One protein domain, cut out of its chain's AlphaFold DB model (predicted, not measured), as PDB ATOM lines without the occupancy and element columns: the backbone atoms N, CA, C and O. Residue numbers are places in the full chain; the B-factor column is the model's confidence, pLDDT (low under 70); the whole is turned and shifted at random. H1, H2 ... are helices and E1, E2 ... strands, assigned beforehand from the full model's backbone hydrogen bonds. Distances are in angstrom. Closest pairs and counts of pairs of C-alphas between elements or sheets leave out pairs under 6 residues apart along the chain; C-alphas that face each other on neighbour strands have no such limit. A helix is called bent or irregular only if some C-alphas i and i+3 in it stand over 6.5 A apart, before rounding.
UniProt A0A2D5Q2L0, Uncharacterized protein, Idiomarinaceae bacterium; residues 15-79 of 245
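What this domain is: This is residues 15 to 79 of the 245 residues of an uncharacterized protein of Idiomarinaceae bacterium (UniProt A0A2D5Q2L0). Two helices, the long H1 and the shorter H2, make an open V that closes near their last residues, and a small hairpin of two strands, E1 and E2, sits at the open side of the V. The printed part has 65 residues, with two named strands and then two named helices in the order E1, E2, H1, H2; the sheet is E1 - E2, antiparallel, and the class is mostly helix. The whole is only just loose, close to compact, with a radius of gyration of the C-alphas of 13.0 A, and elongated, spanning 39 by 24 by 22 A.

How they stand to each other: E1, residues 15 to 17, and E2, residues 23 to 26, form an antiparallel hairpin at 135 degrees. N 16 and O 24 are within hydrogen-bond range at 3.0 A, as are N 24 and O 16 at 3.0 A. E2 is near H2, residues 64 to 78, with 5 pairs of C-alphas within 10 A. E1 is apart from H2 and from H1, residues 34 to 53. H1 and H2 only just touch, with 3 pairs of C-alphas within 8 A, through residue 51 of H1 and residues 74 to 78 of H2. Their closest C-alphas, those of Ile 51 and Leu 78, are 7.5 A apart. They run the same way at a steep tilt of 53 degrees. O i to N i+4 pairs are within hydrogen-bond range for 14 of 16 in H1 and 6 of 11 in H2.

Where its parts are: E1 begins at C-alpha 15, (127.186, 184.709, 138.688). H1 is 30.4 A from first to last C-alpha and begins at C-alpha 34, (137.196, 197.969, 130.621). H2 is 21.4 A long and ends at C-alpha 78, (149.736, 176.150, 146.514). E2 is 9.9 A long and E1 6.5 A. Both helices are irregular: C-alphas 35 and 38 of H1 are 7.3 A apart, and H2 is only just so, with C-alphas 65 and 68 at 6.6 A.

The domain as a whole: The two C-alphas farthest apart, those of His 19 and Gly 55, are 38.8 A apart. The printed part has no cut. The link from E1 to E2 is tight, and those from E2 to H1 and from H1 to H2 are short. The mean pLDDT of the printed part is 71.1; 30 residues are under 70, namely 15 to 26, 32, 55 to 70 and 78.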
ATOM      1  N   GLU A  15     127.627 185.380 139.905       67.75
ATOM      2  CA  GLU A  15     127.186 184.709 138.688       67.75
ATOM      3  C   GLU A  15     126.528 185.751 137.784       67.75
ATOM      4  O   GLU A  15     125.544 186.384 138.160       67.75
ATOM      5  N   LEU A  16     127.111 185.967 136.606       65.69
ATOM      6  CA  LEU A  16     126.528 186.814 135.575       65.69
ATOM      7  C   LEU A  16     125.987 185.919 134.467       65.69
ATOM      8  O   LEU A  16     126.737 185.170 133.831       65.69
ATOM      9  N   ASN A  17     124.681 186.019 134.230       64.81
ATOM     10  CA  ASN A  17     124.040 185.393 133.085       64.81
ATOM     11  C   ASN A  17     124.316 186.247 131.852       64.81
ATOM     12  O   ASN A  17     123.974 187.429 131.807       64.81
ATOM     13  N   ARG A  18     124.961 185.661 130.848       66.56
ATOM     14  CA  ARG A  18     125.107 186.311 129.549       66.56
ATOM     15  C   ARG A  18     123.838 186.175 128.718       66.56
ATOM     16  O   ARG A  18     123.091 185.212 128.861       66.56
ATOM     17  N   HIS A  19     123.689 187.083 127.753       63.38
ATOM     18  CA  HIS A  19     122.675 186.988 126.700       63.38
ATOM     19  C   HIS A  19     122.753 185.683 125.884       63.38
ATOM     20  O   HIS A  19     121.740 185.255 125.350       63.38
ATOM     21  N   ASP A  20     123.920 185.028 125.811       69.62
ATOM     22  CA  ASP A  20     124.112 183.732 125.136       69.62
ATOM     23  C   ASP A  20     123.772 182.513 126.027       69.62
ATOM     24  O   ASP A  20     124.061 181.374 125.660       69.62
ATOM     25  N   GLY A  21     123.207 182.739 127.221       65.38
ATOM     26  CA  GLY A  21     122.850 181.701 128.192       65.38
ATOM     27  C   GLY A  21     124.036 181.099 128.954       65.38
ATOM     28  O   GLY A  21     123.840 180.259 129.835       65.38
ATOM     29  N   ARG A  22     125.281 181.509 128.667       64.94
ATOM     30  CA  ARG A  22     126.463 181.006 129.378       64.94
ATOM     31  C   ARG A  22     126.669 181.759 130.690       64.94
ATOM     32  O   ARG A  22     126.636 182.988 130.742       64.94
ATOM     33  N   ARG A  23     126.968 181.009 131.750       63.88
ATOM     34  CA  ARG A  23     127.335 181.557 133.063       63.88
ATOM     35  C   ARG A  23     128.779 182.042 133.032       63.88
ATOM     36  O   ARG A  23     129.682 181.309 132.618       63.88
ATOM     37  N   GLN A  24     129.002 183.279 133.459       64.50
ATOM     38  CA  GLN A  24     130.336 183.826 133.665       64.50
ATOM     39  C   GLN A  24     130.552 184.194 135.129       64.50
ATOM     40  O   GLN A  24     129.695 184.793 135.773       64.50
ATOM     41  N   TYR A  25     131.734 183.841 135.627       66.69
ATOM     42  CA  TYR A  25     132.148 184.025 137.009       66.69
ATOM     43  C   TYR A  25     133.319 185.003 137.040       66.69
ATOM     44  O   TYR A  25     134.465 184.625 136.792       66.69
ATOM     45  N   PHE A  26     133.031 186.274 137.307       64.00
ATOM     46  CA  PHE A  26     134.060 187.298 137.473       64.00
ATOM     47  C   PHE A  26     133.805 188.077 138.756       64.00
ATOM     48  O   PHE A  26     132.671 188.448 139.056       64.00
ATOM     49  N   CYS A  27     134.869 188.345 139.513       76.00
ATOM     50  CA  CYS A  27     134.803 189.363 140.549       76.00
ATOM     51  C   CYS A  27     134.941 190.741 139.895       76.00
ATOM     52  O   CYS A  27     135.490 190.886 138.797       76.00
ATOM     53  N   TRP A  28     134.470 191.768 140.591       74.69
ATOM     54  CA  TRP A  28     134.505 193.148 140.115       74.69
ATOM     55  C   TRP A  28     135.931 193.627 139.767       74.69
ATOM     56  O   TRP A  28     136.103 194.396 138.825       74.69
ATOM     57  N   GLN A  29     136.960 193.099 140.443       74.50
ATOM     58  CA  GLN A  29     138.376 193.409 140.176       74.50
ATOM     59  C   GLN A  29     138.979 192.737 138.934       74.50
ATOM     60  O   GLN A  29     140.013 193.186 138.443       74.50
ATOM     61  N   HIS A  30     138.362 191.678 138.402       78.81
ATOM     62  CA  HIS A  30     138.960 190.848 137.345       78.81
ATOM     63  C   HIS A  30     138.044 190.661 136.141       78.81
ATOM     64  O   HIS A  30     138.051 189.604 135.502       78.81
ATOM     65  N   GLN A  31     137.279 191.696 135.792       74.00
ATOM     66  CA  GLN A  31     136.524 191.698 134.542       74.00
ATOM     67  C   GLN A  31     137.491 191.666 133.344       74.00
ATOM     68  O   GLN A  31     138.514 192.352 133.311       74.00
ATOM     69  N   ALA A  32     137.168 190.859 132.329       69.62
ATOM     70  CA  ALA A  32     137.977 190.726 131.109       69.62
ATOM     71  C   ALA A  32     137.870 191.931 130.152       69.62
ATOM     72  O   ALA A  32     138.229 191.839 128.976       69.62
ATOM     73  N   SER A  33     137.348 193.055 130.635       71.81
ATOM     74  CA  SER A  33     136.963 194.228 129.861       71.81
ATOM     75  C   SER A  33     137.193 195.510 130.666       71.81
ATOM     76  O   SER A  33     137.459 195.482 131.867       71.81
ATOM     77  N   GLY A  34     137.134 196.654 129.982       79.88
ATOM     78  CA  GLY A  34     137.196 197.969 130.621       79.88
ATOM     79  C   GLY A  34     138.481 198.225 131.418       79.88
ATOM     80  O   GLY A  34     139.583 197.850 131.004       79.88
ATOM     81  N   LYS A  35     138.326 198.895 132.566       81.81
ATOM     82  CA  LYS A  35     139.429 199.410 133.398       81.81
ATOM     83  C   LYS A  35     140.245 198.307 134.092       81.81
ATOM     84  O   LYS A  35     141.415 198.522 134.392       81.81
ATOM     85  N   THR A  36     139.678 197.118 134.301       81.56
ATOM     86  CA  THR A  36     140.306 196.023 135.069       81.56
ATOM     87  C   THR A  36     141.050 195.000 134.205       81.56
ATOM     88  O   THR A  36     141.799 194.174 134.728       81.56
ATOM     89  N   ARG A  37     140.966 195.099 132.869       81.69
ATOM     90  CA  ARG A  37     141.634 194.174 131.933       81.69
ATOM     91  C   ARG A  37     143.144 194.041 132.170       81.69
ATOM     92  O   ARG A  37     143.687 192.940 132.089       81.69
ATOM     93  N   LYS A  38     143.845 195.149 132.446       81.00
ATOM     94  CA  LYS A  38     145.301 195.128 132.704       81.00
ATOM     95  C   LYS A  38     145.635 194.353 133.982       81.00
ATOM     96  O   LYS A  38     146.548 193.532 133.962       81.00
ATOM     97  N   VAL A  39     144.867 194.587 135.048       82.44
ATOM     98  CA  VAL A  39     144.990 193.892 136.339       82.44
ATOM     99  C   VAL A  39     144.741 192.396 136.156       82.44
ATOM    100  O   VAL A  39     145.591 191.588 136.513       82.44
ATOM    101  N   GLN A  40     143.664 192.027 135.458       83.00
ATOM    102  CA  GLN A  40     143.358 190.633 135.133       83.00
ATOM    103  C   GLN A  40     144.508 189.917 134.410       83.00
ATOM    104  O   GLN A  40     144.882 188.808 134.788       83.00
ATOM    105  N   ILE A  41     145.080 190.529 133.367       80.50
ATOM    106  CA  ILE A  41     146.187 189.921 132.612       80.50
ATOM    107  C   ILE A  41     147.424 189.751 133.496       80.50
ATOM    108  O   ILE A  41     148.088 188.716 133.413       80.50
ATOM    109  N   ARG A  42     147.744 190.755 134.320       82.88
ATOM    110  CA  ARG A  42     148.885 190.715 135.241       82.88
ATOM    111  C   ARG A  42     148.732 189.585 136.256       82.88
ATOM    112  O   ARG A  42     149.624 188.749 136.363       82.88
ATOM    113  N   ASP A  43     147.602 189.532 136.947       82.19
ATOM    114  CA  ASP A  43     147.391 188.581 138.041       82.19
ATOM    115  C   ASP A  43     147.270 187.147 137.500       82.19
ATOM    116  O   ASP A  43     147.827 186.212 138.069       82.19
ATOM    117  N   LYS A  44     146.689 186.975 136.302       80.81
ATOM    118  CA  LYS A  44     146.725 185.696 135.578       80.81
ATOM    119  C   LYS A  44     148.148 185.213 135.294       80.81
ATOM    120  O   LYS A  44     148.418 184.024 135.426       80.81
ATOM    121  N   ARG A  45     149.052 186.098 134.859       78.75
ATOM    122  CA  ARG A  45     150.453 185.723 134.590       78.75
ATOM    123  C   ARG A  45     151.177 185.307 135.866       78.75
ATOM    124  O   ARG A  45     151.912 184.328 135.831       78.75
ATOM    125  N   ARG A  46     150.938 186.018 136.971       81.81
ATOM    126  CA  ARG A  46     151.483 185.661 138.289       81.81
ATOM    127  C   ARG A  46     151.052 184.264 138.714       81.81
ATOM    128  O   ARG A  46     151.895 183.454 139.073       81.81
ATOM    129  N   LEU A  47     149.755 183.977 138.608       80.62
ATOM    130  CA  LEU A  47     149.210 182.671 138.962       80.62
ATOM    131  C   LEU A  47     149.790 181.549 138.096       80.62
ATOM    132  O   LEU A  47     150.196 180.525 138.629       80.62
ATOM    133  N   LEU A  48     149.870 181.752 136.776       78.38
ATOM    134  CA  LEU A  48     150.479 180.781 135.861       78.38
ATOM    135  C   LEU A  48     151.922 180.459 136.255       78.38
ATOM    136  O   LEU A  48     152.258 179.293 136.415       78.38
ATOM    137  N   SER A  49     152.735 181.490 136.486       78.12
ATOM    138  CA  SER A  49     154.125 181.308 136.902       78.12
ATOM    139  C   SER A  49     154.234 180.601 138.255       78.12
ATOM    140  O   SER A  49     155.100 179.751 138.427       78.12
ATOM    141  N   ALA A  50     153.353 180.912 139.210       79.69
ATOM    142  CA  ALA A  50     153.344 180.252 140.511       79.69
ATOM    143  C   ALA A  50     153.013 178.755 140.406       79.69
ATOM    144  O   ALA A  50     153.673 177.952 141.057       79.69
ATOM    145  N   ILE A  51     152.035 178.389 139.572       77.06
ATOM    146  CA  ILE A  51     151.661 176.991 139.316       77.06
ATOM    147  C   ILE A  51     152.817 176.241 138.642       77.06
ATOM    148  O   ILE A  51     153.221 175.186 139.120       77.06
ATOM    149  N   GLU A  52     153.401 176.821 137.590       76.69
ATOM    150  CA  GLU A  52     154.532 176.224 136.864       76.69
ATOM    151  C   GLU A  52     155.752 176.008 137.775       76.69
ATOM    152  O   GLU A  52     156.368 174.942 137.747       76.69
ATOM    153  N   ASN A  53     156.069 176.986 138.629       74.06
ATOM    154  CA  ASN A  53     157.173 176.894 139.588       74.06
ATOM    155  C   ASN A  53     156.945 175.829 140.669       74.06
ATOM    156  O   ASN A  53     157.916 175.334 141.233       74.06
ATOM    157  N   ASN A  54     155.692 175.472 140.961       72.38
ATOM    158  CA  ASN A  54     155.367 174.423 141.927       72.38
ATOM    159  C   ASN A  54     155.430 173.008 141.318       72.38
ATOM    160  O   ASN A  54     155.038 172.040 141.961       72.38
ATOM    161  N   GLY A  55     155.901 172.880 140.072       64.06
ATOM    162  CA  GLY A  55     156.026 171.605 139.363       64.06
ATOM    163  C   GLY A  55     154.754 171.151 138.642       64.06
ATOM    164  O   GLY A  55     154.800 170.173 137.893       64.06
ATOM    165  N   ASP A  56     153.644 171.880 138.789       67.19
ATOM    166  CA  ASP A  56     152.397 171.606 138.081       67.19
ATOM    167  C   ASP A  56     152.506 172.091 136.627       67.19
ATOM    168  O   ASP A  56     152.436 173.283 136.314       67.19
ATOM    169  N   LYS A  57     152.657 171.149 135.693       59.78
ATOM    170  CA  LYS A  57     152.607 171.455 134.259       59.78
ATOM    171  C   LYS A  57     151.154 171.555 133.817       59.78
ATOM    172  O   LYS A  57     150.484 170.548 133.591       59.78
ATOM    173  N   LEU A  58     150.670 172.782 133.637       63.00
ATOM    174  CA  LEU A  58     149.388 173.009 132.976       63.00
ATOM    175  C   LEU A  58     149.445 172.436 131.555       63.00
ATOM    176  O   LEU A  58     150.370 172.719 130.792       63.00
ATOM    177  N   ALA A  59     148.448 171.628 131.188       59.16
ATOM    178  CA  ALA A  59     148.371 171.064 129.848       59.16
ATOM    179  C   ALA A  59     148.400 172.192 128.797       59.16
ATOM    180  O   ALA A  59     147.594 173.123 128.831       59.16
ATOM    181  N   GLN A  60     149.322 172.098 127.835       52.66
ATOM    182  CA  GLN A  60     149.604 173.172 126.870       52.66
ATOM    183  C   GLN A  60     148.390 173.563 125.997       52.66
ATOM    184  O   GLN A  60     148.364 174.650 125.426       52.66
ATOM    185  N   ASN A  61     147.344 172.723 125.957       56.28
ATOM    186  CA  ASN A  61     146.153 172.882 125.116       56.28
ATOM    187  C   ASN A  61     144.840 173.098 125.894       56.28
ATOM    188  O   ASN A  61     143.754 172.813 125.383       56.28
ATOM    189  N   ILE A  62     144.890 173.609 127.128       57.03
ATOM    190  CA  ILE A  62     143.659 173.918 127.874       57.03
ATOM    191  C   ILE A  62     142.862 174.996 127.123       57.03
ATOM    192  O   ILE A  62     143.381 176.055 126.765       57.03
ATOM    193  N   LYS A  63     141.566 174.754 126.886       56.25
ATOM    194  CA  LYS A  63     140.662 175.763 126.311       56.25
ATOM    195  C   LYS A  63     140.540 176.950 127.268       56.25
ATOM    196  O   LYS A  63     140.365 176.759 128.467       56.25
ATOM    197  N   LYS A  64     140.537 178.186 126.742       56.53
ATOM    198  CA  LYS A  64     140.395 179.439 127.528       56.53
ATOM    199  C   LYS A  64     139.256 179.397 128.563       56.53
ATOM    200  O   LYS A  64     139.426 179.915 129.660       56.53
ATOM    201  N   SER A  65     138.142 178.750 128.226       57.59
ATOM    202  CA  SER A  65     136.975 178.553 129.097       57.59
ATOM    203  C   SER A  65     137.234 177.642 130.303       57.59
ATOM    204  O   SER A  65     136.582 177.801 131.327       57.59
ATOM    205  N   SER A  66     138.188 176.715 130.207       61.47
ATOM    206  CA  SER A  66     138.506 175.737 131.254       61.47
ATOM    207  C   SER A  66     139.584 176.218 132.228       61.47
ATOM    208  O   SER A  66     139.670 175.692 133.335       61.47
ATOM    209  N   TYR A  67     140.359 177.251 131.866       64.81
ATOM    210  CA  TYR A  67     141.397 177.814 132.741       64.81
ATOM    211  C   TYR A  67     140.836 178.278 134.082       64.81
ATOM    212  O   TYR A  67     141.443 178.009 135.104       64.81
ATOM    213  N   TYR A  68     139.676 178.940 134.093       64.81
ATOM    214  CA  TYR A  68     139.067 179.433 135.333       64.81
ATOM    215  C   TYR A  68     138.782 178.304 136.327       64.81
ATOM    216  O   TYR A  68     139.109 178.419 137.505       64.81
ATOM    217  N   ARG A  69     138.213 177.196 135.842       68.19
ATOM    218  CA  ARG A  69     137.920 176.029 136.676       68.19
ATOM    219  C   ARG A  69     139.206 175.369 137.165       68.19
ATOM    220  O   ARG A  69     139.318 175.109 138.353       68.19
ATOM    221  N   MET A  70     140.179 175.166 136.275       69.69
ATOM    222  CA  MET A  70     141.471 174.583 136.645       69.69
ATOM    223  C   MET A  70     142.213 175.425 137.677       69.69
ATOM    224  O   MET A  70     142.606 174.907 138.711       69.69
ATOM    225  N   PHE A  71     142.356 176.727 137.441       72.94
ATOM    226  CA  PHE A  71     142.983 177.639 138.393       72.94
ATOM    227  C   PHE A  71     142.311 177.585 139.761       72.94
ATOM    228  O   PHE A  71     143.005 177.494 140.763       72.94
ATOM    229  N   SER A  72     140.976 177.567 139.811       71.31
ATOM    230  CA  SER A  72     140.257 177.479 141.084       71.31
ATOM    231  C   SER A  72     140.533 176.181 141.854       71.31
ATOM    232  O   SER A  72     140.473 176.194 143.080       71.31
ATOM    233  N   THR A  73     140.841 175.082 141.159       72.12
ATOM    234  CA  THR A  73     141.221 173.802 141.775       72.12
ATOM    235  C   THR A  73     142.692 173.789 142.196       72.12
ATOM    236  O   THR A  73     142.998 173.431 143.326       72.12
ATOM    237  N   HIS A  74     143.600 174.224 141.319       72.19
ATOM    238  CA  HIS A  74     145.042 174.184 141.581       72.19
ATOM    239  C   HIS A  74     145.506 175.238 142.591       72.19
ATOM    240  O   HIS A  74     146.525 175.038 143.241       72.19
ATOM    241  N   ILE A  75     144.774 176.346 142.768       75.44
ATOM    242  CA  ILE A  75     145.195 177.410 143.690       75.44
ATOM    243  C   ILE A  75     145.316 176.905 145.133       75.44
ATOM    244  O   ILE A  75     146.229 177.313 145.835       75.44
ATOM    245  N   LEU A  76     144.458 175.971 145.556       73.88
ATOM    246  CA  LEU A  76     144.509 175.399 146.903       73.88
ATOM    247  C   LEU A  76     145.710 174.464 147.104       73.88
ATOM    248  O   LEU A  76     146.197 174.351 148.219       73.88
ATOM    249  N   ALA A  77     146.241 173.864 146.033       72.69
ATOM    250  CA  ALA A  77     147.458 173.052 146.095       72.69
ATOM    251  C   ALA A  77     148.731 173.891 146.333       72.69
ATOM    252  O   ALA A  77     149.797 173.339 146.598       72.69
ATOM    253  N   LEU A  78     148.634 175.224 146.241       68.56
ATOM    254  CA  LEU A  78     149.736 176.150 146.514       68.56
ATOM    255  C   LEU A  78     149.845 176.530 148.001       68.56
ATOM    256  O   LEU A  78     150.703 177.331 148.365       68.56
ATOM    257  N   THR A  79     148.973 175.993 148.851       79.38
ATOM    258  CA  THR A  79     148.989 176.191 150.302       79.38
ATOM    259  C   THR A  79     148.632 174.888 151.013       79.38
ATOM    260  O   THR A  79     148.461 173.841 150.387       79.38
TER     261      THR A  79